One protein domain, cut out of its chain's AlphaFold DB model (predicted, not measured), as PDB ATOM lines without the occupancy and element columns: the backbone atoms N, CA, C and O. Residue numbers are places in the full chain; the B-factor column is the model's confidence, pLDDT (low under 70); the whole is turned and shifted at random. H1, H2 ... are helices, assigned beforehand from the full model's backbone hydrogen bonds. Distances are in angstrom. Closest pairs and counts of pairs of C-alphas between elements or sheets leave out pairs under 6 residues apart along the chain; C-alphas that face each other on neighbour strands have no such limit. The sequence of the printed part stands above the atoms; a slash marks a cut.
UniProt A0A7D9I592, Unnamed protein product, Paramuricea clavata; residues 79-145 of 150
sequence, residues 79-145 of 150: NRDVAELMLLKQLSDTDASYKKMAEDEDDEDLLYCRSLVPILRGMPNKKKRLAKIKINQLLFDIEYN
ATOM      1  N   ASN A  79     373.567 176.122 269.966       64.19
ATOM      2  CA  ASN A  79     372.578 175.810 268.918       64.19
ATOM      3  C   ASN A  79     371.429 176.825 268.887       64.19
ATOM      4  O   ASN A  79     370.901 177.106 267.814       64.19
ATOM      5  N   ARG A  80     371.058 177.400 270.039       72.69
ATOM      6  CA  ARG A  80     370.115 178.522 270.087       72.69
ATOM      7  C   ARG A  80     370.730 179.753 269.435       72.69
ATOM      8  O   ARG A  80     370.082 180.352 268.589       72.69
ATOM      9  N   ASP A  81     371.972 180.068 269.784       73.69
ATOM     10  CA  ASP A  81     372.668 181.252 269.278       73.69
ATOM     11  C   ASP A  81     372.863 181.159 267.750       73.69
ATOM     12  O   ASP A  81     372.596 182.119 267.033       73.69
ATOM     13  N   VAL A  82     373.216 179.976 267.221       78.75
ATOM     14  CA  VAL A  82     373.277 179.718 265.767       78.75
ATOM     15  C   VAL A  82     371.901 179.823 265.102       78.75
ATOM     16  O   VAL A  82     371.800 180.424 264.036       78.75
ATOM     17  N   ALA A  83     370.835 179.292 265.709       78.69
ATOM     18  CA  ALA A  83     369.483 179.430 265.162       78.69
ATOM     19  C   ALA A  83     369.015 180.897 265.148       78.69
ATOM     20  O   ALA A  83     368.387 181.330 264.185       78.69
ATOM     21  N   GLU A  84     369.356 181.673 266.178       79.44
ATOM     22  CA  GLU A  84     369.064 183.104 266.282       79.44
ATOM     23  C   GLU A  84     369.865 183.912 265.248       79.44
ATOM     24  O   GLU A  84     369.286 184.738 264.551       79.44
ATOM     25  N   LEU A  85     371.147 183.590 265.036       80.56
ATOM     26  CA  LEU A  85     371.977 184.129 263.948       80.56
ATOM     27  C   LEU A  85     371.429 183.789 262.553       80.56
ATOM     28  O   LEU A  85     371.413 184.658 261.684       80.56
ATOM     29  N   MET A  86     370.952 182.562 262.321       79.81
ATOM     30  CA  MET A  86     370.318 182.188 261.049       79.81
ATOM     31  C   MET A  86     368.992 182.927 260.832       79.81
ATOM     32  O   MET A  86     368.723 183.355 259.711       79.81
ATOM     33  N   LEU A  87     368.195 183.127 261.887       79.81
ATOM     34  CA  LEU A  87     366.952 183.898 261.820       79.81
ATOM     35  C   LEU A  87     367.232 185.382 261.542       79.81
ATOM     36  O   LEU A  87     366.608 185.979 260.668       79.81
ATOM     37  N   LEU A  88     368.206 185.965 262.244       77.38
ATOM     38  CA  LEU A  88     368.619 187.357 262.079       77.38
ATOM     39  C   LEU A  88     369.194 187.598 260.678       77.38
ATOM     40  O   LEU A  88     368.858 188.598 260.048       77.38
ATOM     41  N   LYS A  89     369.975 186.642 260.154       73.00
ATOM     42  CA  LYS A  89     370.463 186.661 258.771       73.00
ATOM     43  C   LYS A  89     369.317 186.571 257.757       73.00
ATOM     44  O   LYS A  89     369.307 187.336 256.800       73.00
ATOM     45  N   GLN A  90     368.338 185.686 257.959       66.12
ATOM     46  CA  GLN A  90     367.163 185.615 257.081       66.12
ATOM     47  C   GLN A  90     366.379 186.933 257.063       66.12
ATOM     48  O   GLN A  90     365.947 187.364 255.996       66.12
ATOM     49  N   LEU A  91     366.237 187.599 258.213       67.50
ATOM     50  CA  LEU A  91     365.583 188.905 258.302       67.50
ATOM     51  C   LEU A  91     366.393 190.001 257.585       67.50
ATOM     52  O   LEU A  91     365.821 190.740 256.782       67.50
ATOM     53  N   SER A  92     367.717 190.059 257.773       61.25
ATOM     54  CA  SER A  92     368.567 191.019 257.051       61.25
ATOM     55  C   SER A  92     368.596 190.774 255.542       61.25
ATOM     56  O   SER A  92     368.596 191.731 254.772       61.25
ATOM     57  N   ASP A  93     368.574 189.510 255.106       56.94
ATOM     58  CA  ASP A  93     368.505 189.153 253.687       56.94
ATOM     59  C   ASP A  93     367.149 189.588 253.080       56.94
ATOM     60  O   ASP A  93     367.102 190.038 251.933       56.94
ATOM     61  N   THR A  94     366.045 189.549 253.847       58.03
ATOM     62  CA  THR A  94     364.754 190.108 253.396       58.03
ATOM     63  C   THR A  94     364.729 191.638 253.346       58.03
ATOM     64  O   THR A  94     364.219 192.183 252.370       58.03
ATOM     65  N   ASP A  95     365.314 192.350 254.315       55.28
ATOM     66  CA  ASP A  95     365.403 193.821 254.265       55.28
ATOM     67  C   ASP A  95     366.330 194.310 253.140       55.28
ATOM     68  O   ASP A  95     366.034 195.303 252.469       55.28
ATOM     69  N   ALA A  96     367.412 193.578 252.855       54.69
ATOM     70  CA  ALA A  96     368.264 193.840 251.697       54.69
ATOM     71  C   ALA A  96     367.497 193.697 250.370       54.69
ATOM     72  O   ALA A  96     367.710 194.496 249.458       54.69
ATOM     73  N   SER A  97     366.561 192.742 250.275       53.34
ATOM     74  CA  SER A  97     365.696 192.589 249.099       53.34
ATOM     75  C   SER A  97     364.806 193.816 248.875       53.34
ATOM     76  O   SER A  97     364.747 194.303 247.750       53.34
ATOM     77  N   TYR A  98     364.198 194.386 249.923       53.50
ATOM     78  CA  TYR A  98     363.420 195.629 249.793       53.50
ATOM     79  C   TYR A  98     364.288 196.852 249.470       53.50
ATOM     80  O   TYR A  98     363.824 197.761 248.788       53.50
ATOM     81  N   LYS A  99     365.545 196.889 249.931       53.06
ATOM     82  CA  LYS A  99     366.454 198.008 249.642       53.06
ATOM     83  C   LYS A  99     367.009 197.974 248.214       53.06
ATOM     84  O   LYS A  99     367.200 199.038 247.634       53.06
ATOM     85  N   LYS A 100     367.239 196.787 247.639       53.91
ATOM     86  CA  LYS A 100     367.715 196.648 246.251       53.91
ATOM     87  C   LYS A 100     366.662 197.081 245.219       53.91
ATOM     88  O   LYS A 100     367.021 197.629 244.189       53.91
ATOM     89  N   MET A 101     365.370 196.941 245.536       54.66
ATOM     90  CA  MET A 101     364.267 197.364 244.654       54.66
ATOM     91  C   MET A 101     364.293 198.859 244.273       54.66
ATOM     92  O   MET A 101     363.661 199.244 243.296       54.66
ATOM     93  N   ALA A 102     365.016 199.721 244.996       55.03
ATOM     94  CA  ALA A 102     365.136 201.138 244.638       55.03
ATOM     95  C   ALA A 102     365.912 201.402 243.327       55.03
ATOM     96  O   ALA A 102     365.909 202.531 242.852       55.03
ATOM     97  N   GLU A 103     366.591 200.392 242.773       55.66
ATOM     98  CA  GLU A 103     367.408 200.501 241.554       55.66
ATOM     99  C   GLU A 103     366.646 200.055 240.284       55.66
ATOM    100  O   GLU A 103     367.047 200.395 239.177       55.66
ATOM    101  N   ASP A 104     365.508 199.367 240.456       56.97
ATOM    102  CA  ASP A 104     364.677 198.787 239.389       56.97
ATOM    103  C   ASP A 104     363.344 199.571 239.228       56.97
ATOM    104  O   ASP A 104     362.257 199.008 239.382       56.97
ATOM    105  N   GLU A 105     363.398 200.897 239.037       63.31
ATOM    106  CA  GLU A 105     362.197 201.746 238.816       63.31
ATOM    107  C   GLU A 105     361.689 201.709 237.357       63.31
ATOM    108  O   GLU A 105     360.530 202.040 237.120       63.31
ATOM    109  N   ASP A 106     362.521 201.265 236.405       72.88
ATOM    110  CA  ASP A 106     362.185 201.143 234.973       72.88
ATOM    111  C   ASP A 106     361.464 199.819 234.613       72.88
ATOM    112  O   ASP A 106     361.091 199.604 233.461       72.88
ATOM    113  N   ASP A 107     361.272 198.914 235.578       85.06
ATOM    114  CA  ASP A 107     360.565 197.639 235.395       85.06
ATOM    115  C   ASP A 107     359.063 197.814 235.701       85.06
ATOM    116  O   ASP A 107     358.644 197.968 236.858       85.06
ATOM    117  N   GLU A 108     358.246 197.809 234.644       86.06
ATOM    118  CA  GLU A 108     356.796 198.027 234.716       86.06
ATOM    119  C   GLU A 108     356.067 196.944 235.538       86.06
ATOM    120  O   GLU A 108     355.130 197.260 236.283       86.06
ATOM    121  N   ASP A 109     356.528 195.691 235.492       87.81
ATOM    122  CA  ASP A 109     355.934 194.567 236.225       87.81
ATOM    123  C   ASP A 109     356.263 194.631 237.720       87.81
ATOM    124  O   ASP A 109     355.402 194.373 238.577       87.81
ATOM    125  N   LEU A 110     357.486 195.037 238.073       88.56
ATOM    126  CA  LEU A 110     357.861 195.337 239.453       88.56
ATOM    127  C   LEU A 110     357.092 196.548 239.984       88.56
ATOM    128  O   LEU A 110     356.641 196.512 241.137       88.56
ATOM    129  N   LEU A 111     356.889 197.593 239.180       90.12
ATOM    130  CA  LEU A 111     356.095 198.763 239.561       90.12
ATOM    131  C   LEU A 111     354.619 198.387 239.786       90.12
ATOM    132  O   LEU A 111     354.034 198.747 240.818       90.12
ATOM    133  N   TYR A 112     354.038 197.574 238.901       91.62
ATOM    134  CA  TYR A 112     352.712 196.986 239.084       91.62
ATOM    135  C   TYR A 112     352.646 196.161 240.377       91.62
ATOM    136  O   TYR A 112     351.784 196.410 241.226       91.62
ATOM    137  N   CYS A 113     353.599 195.258 240.611       92.62
ATOM    138  CA  CYS A 113     353.664 194.453 241.831       92.62
ATOM    139  C   CYS A 113     353.772 195.304 243.110       92.62
ATOM    140  O   CYS A 113     353.124 194.978 244.113       92.62
ATOM    141  N   ARG A 114     354.527 196.416 243.090       91.06
ATOM    142  CA  ARG A 114     354.594 197.393 244.197       91.06
ATOM    143  C   ARG A 114     353.247 198.069 244.436       91.06
ATOM    144  O   ARG A 114     352.821 198.158 245.590       91.06
ATOM    145  N   SER A 115     352.542 198.479 243.379       92.88
ATOM    146  CA  SER A 115     351.227 199.138 243.479       92.88
ATOM    147  C   SER A 115     350.179 198.285 244.212       92.88
ATOM    148  O   SER A 115     349.305 198.810 244.904       92.88
ATOM    149  N   LEU A 116     350.312 196.954 244.149       94.00
ATOM    150  CA  LEU A 116     349.425 196.003 244.821       94.00
ATOM    151  C   LEU A 116     349.743 195.809 246.314       94.00
ATOM    152  O   LEU A 116     348.893 195.303 247.053       94.00
ATOM    153  N   VAL A 117     350.924 196.204 246.806       93.06
ATOM    154  CA  VAL A 117     351.348 195.970 248.203       93.06
ATOM    155  C   VAL A 117     350.374 196.561 249.238       93.06
ATOM    156  O   VAL A 117     350.008 195.823 250.163       93.06
ATOM    157  N   PRO A 118     349.879 197.814 249.119       94.31
ATOM    158  CA  PRO A 118     348.900 198.371 250.057       94.31
ATOM    159  C   PRO A 118     347.591 197.569 250.102       94.31
ATOM    160  O   PRO A 118     347.049 197.339 251.186       94.31
ATOM    161  N   ILE A 119     347.127 197.093 248.941       93.88
ATOM    162  CA  ILE A 119     345.899 196.302 248.780       93.88
ATOM    163  C   ILE A 119     346.085 194.928 249.431       93.88
ATOM    164  O   ILE A 119     345.317 194.528 250.309       93.88
ATOM    165  N   LEU A 120     347.161 194.225 249.062       94.00
ATOM    166  CA  LEU A 120     347.504 192.912 249.598       94.00
ATOM    167  C   LEU A 120     347.701 192.956 251.116       94.00
ATOM    168  O   LEU A 120     347.313 192.004 251.795       94.00
ATOM    169  N   ARG A 121     348.259 194.041 251.677       94.06
ATOM    170  CA  ARG A 121     348.501 194.197 253.123       94.06
ATOM    171  C   ARG A 121     347.231 193.971 253.947       94.06
ATOM    172  O   ARG A 121     347.297 193.220 254.921       94.06
ATOM    173  N   GLY A 122     346.098 194.529 253.513       92.88
ATOM    174  CA  GLY A 122     344.791 194.394 254.171       92.88
ATOM    175  C   GLY A 122     344.109 193.026 254.013       92.88
ATOM    176  O   GLY A 122     343.103 192.764 254.671       92.88
ATOM    177  N   MET A 123     344.626 192.127 253.168       94.88
ATOM    178  CA  MET A 123     343.977 190.840 252.896       94.88
ATOM    179  C   MET A 123     344.315 189.753 253.938       94.88
ATOM    180  O   MET A 123     345.487 189.588 254.305       94.88
ATOM    181  N   PRO A 124     343.340 188.900 254.326       96.94
ATOM    182  CA  PRO A 124     343.591 187.701 255.125       96.94
ATOM    183  C   PRO A 124     344.605 186.762 254.460       96.94
ATOM    184  O   PRO A 124     344.543 186.534 253.251       96.94
ATOM    185  N   ASN A 125     345.487 186.140 255.249       93.88
ATOM    186  CA  ASN A 125     346.651 185.391 254.747       93.88
ATOM    187  C   ASN A 125     346.324 184.315 253.689       93.88
ATOM    188  O   ASN A 125     347.058 184.185 252.710       93.88
ATOM    189  N   LYS A 126     345.199 183.592 253.821       94.12
ATOM    190  CA  LYS A 126     344.748 182.617 252.805       94.12
ATOM    191  C   LYS A 126     344.448 183.282 251.451       94.12
ATOM    192  O   LYS A 126     344.902 182.788 250.423       94.12
ATOM    193  N   LYS A 127     343.733 184.416 251.457       95.44
ATOM    194  CA  LYS A 127     343.407 185.193 250.246       95.44
ATOM    195  C   LYS A 127     344.649 185.882 249.675       95.44
ATOM    196  O   LYS A 127     344.871 185.801 248.476       95.44
ATOM    197  N   LYS A 128     345.502 186.458 250.530       96.50
ATOM    198  CA  LYS A 128     346.801 187.058 250.170       96.50
ATOM    199  C   LYS A 128     347.705 186.071 249.418       96.50
ATOM    200  O   LYS A 128     348.265 186.427 248.388       96.50
ATOM    201  N   ARG A 129     347.813 184.819 249.891       95.81
ATOM    202  CA  ARG A 129     348.588 183.766 249.207       95.81
ATOM    203  C   ARG A 129     348.011 183.430 247.830       95.81
ATOM    204  O   ARG A 129     348.769 183.330 246.875       95.81
ATOM    205  N   LEU A 130     346.689 183.273 247.730       97.38
ATOM    206  CA  LEU A 130     346.022 182.989 246.456       97.38
ATOM    207  C   LEU A 130     346.176 184.148 245.458       97.38
ATOM    208  O   LEU A 130     346.477 183.901 244.297       97.38
ATOM    209  N   ALA A 131     346.034 185.394 245.920       96.31
ATOM    210  CA  ALA A 131     346.234 186.587 245.105       96.31
ATOM    211  C   ALA A 131     347.659 186.646 244.539       96.31
ATOM    212  O   ALA A 131     347.810 186.798 243.335       96.31
ATOM    213  N   LYS A 132     348.696 186.414 245.362       95.62
ATOM    214  CA  LYS A 132     350.089 186.332 244.881       95.62
ATOM    215  C   LYS A 132     350.269 185.297 243.767       95.62
ATOM    216  O   LYS A 132     350.877 185.615 242.753       95.62
ATOM    217  N   ILE A 133     349.717 184.091 243.930       96.94
ATOM    218  CA  ILE A 133     349.775 183.043 242.894       96.94
ATOM    219  C   ILE A 133     349.078 183.516 241.613       96.94
ATOM    220  O   ILE A 133     349.623 183.348 240.532       96.94
ATOM    221  N   LYS A 134     347.899 184.140 241.729       96.69
ATOM    222  CA  LYS A 134     347.131 184.624 240.576       96.69
ATOM    223  C   LYS A 134     347.786 185.793 239.840       96.69
ATOM    224  O   LYS A 134     347.696 185.827 238.624       96.69
ATOM    225  N   ILE A 135     348.474 186.685 240.550       95.50
ATOM    226  CA  ILE A 135     349.276 187.763 239.951       95.50
ATOM    227  C   ILE A 135     350.431 187.164 239.136       95.50
ATOM    228  O   ILE A 135     350.584 187.510 237.977       95.50
ATOM    229  N   ASN A 136     351.178 186.203 239.696       93.62
ATOM    230  CA  ASN A 136     352.275 185.545 238.969       93.62
ATOM    231  C   ASN A 136     351.777 184.742 237.755       93.62
ATOM    232  O   ASN A 136     352.442 184.728 236.730       93.62
ATOM    233  N   GLN A 137     350.610 184.093 237.861       94.94
ATOM    234  CA  GLN A 137     349.975 183.435 236.714       94.94
ATOM    235  C   GLN A 137     349.626 184.439 235.616       94.94
ATOM    236  O   GLN A 137     349.961 184.187 234.474       94.94
ATOM    237  N   LEU A 138     349.026 185.582 235.961       93.56
ATOM    238  CA  LEU A 138     348.664 186.606 234.981       93.56
ATOM    239  C   LEU A 138     349.886 187.198 234.264       93.56
ATOM    240  O   LEU A 138     349.837 187.346 233.053       93.56
ATOM    241  N   LEU A 139     350.964 187.506 234.993       91.94
ATOM    242  CA  LEU A 139     352.204 188.020 234.395       91.94
ATOM    243  C   LEU A 139     352.805 187.005 233.411       91.94
ATOM    244  O   LEU A 139     353.081 187.347 232.268       91.94
ATOM    245  N   PHE A 140     352.892 185.733 233.815       92.31
ATOM    246  CA  PHE A 140     353.332 184.651 232.932       92.31
ATOM    247  C   PHE A 140     352.395 184.459 231.728       92.31
ATOM    248  O   PHE A 140     352.851 184.265 230.606       92.31
ATOM    249  N   ASP A 141     351.080 184.516 231.940       91.06
ATOM    250  CA  ASP A 141     350.108 184.342 230.864       91.06
ATOM    251  C   ASP A 141     350.205 185.475 229.823       91.06
ATOM    252  O   ASP A 141     349.972 185.206 228.650       91.06
ATOM    253  N   ILE A 142     350.569 186.699 230.229       87.81
ATOM    254  CA  ILE A 142     350.829 187.838 229.329       87.81
ATOM    255  C   ILE A 142     352.162 187.647 228.590       87.81
ATOM    256  O   ILE A 142     352.190 187.709 227.366       87.81
ATOM    257  N   GLU A 143     353.248 187.349 229.310       85.56
ATOM    258  CA  GLU A 143     354.597 187.189 228.738       85.56
ATOM    259  C   GLU A 143     354.683 186.032 227.718       85.56
ATOM    260  O   GLU A 143     355.465 186.111 226.773       85.56
ATOM    261  N   TYR A 144     353.873 184.971 227.877       84.81
ATOM    262  CA  TYR A 144     354.006 183.724 227.104       84.81
ATOM    263  C   TYR A 144     352.778 183.275 226.278       84.81
ATOM    264  O   TYR A 144     352.899 182.275 225.570       84.81
ATOM    265  N   ASN A 145     351.609 183.943 226.319       79.00
ATOM    266  CA  ASN A 145     350.472 183.594 225.430       79.00
ATOM    267  C   ASN A 145     350.192 184.597 224.293       79.00
ATOM    268  O   ASN A 145     349.362 184.283 223.435       79.00
TER     269      ASN A 145
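This is residues 79 to 145 of the 150 residues of the protein "Unnamed protein product" of Paramuricea clavata (UniProt A0A7D9I592). Residues 79 to 100 of the long helix H1 stick out as an arm from a small, loose head, in which the short helices H2 and H3 lead into a second long helix, H4, that folds back beside H2. The printed part has 67 residues, with four named helices in the order H1, H2, H3, H4 and no named strand: all helix. It is loose, with a radius of gyration of the C-alphas of 15.8 A and spans of 49 by 31 by 24 A.

H1, residues 79 to 103, begins at C-alpha 79 (372.578, 175.810, 268.918) and is 37.2 A long. H4, residues 125 to 145, is 29.6 A long and ends at C-alpha 145 (350.472, 183.594, 225.430). H2 is residues 108 to 115; H3 is residues 117 to 121.

H1 is apart from H3 and H4, and only just apart from H2, at 8.5 A. H2 and H4 are close but not clearly touching, with the C-alphas of Asp 109 and Leu 139 closest at 7.8 A; they run opposite ways at a shallow tilt of 16 degrees. H3 only just touches H4, through residues 128 to 131 alone, with 3 pairs of C-alphas within 8 A, Leu 120 and Lys 128 closest at 5.9 A. H2 and H3 meet only through their link. Every O i to N i+4 pair is within hydrogen-bond range in H2, H3 and H4, and 19 of 21 in H1.

The C-alphas of Asn 79 and Asn 145 are the two farthest apart, at 49.4 A. The printed part has no cut, and its three links are tight. In this model pLDDT is under 70 at residue 79 and residues 90 to 105.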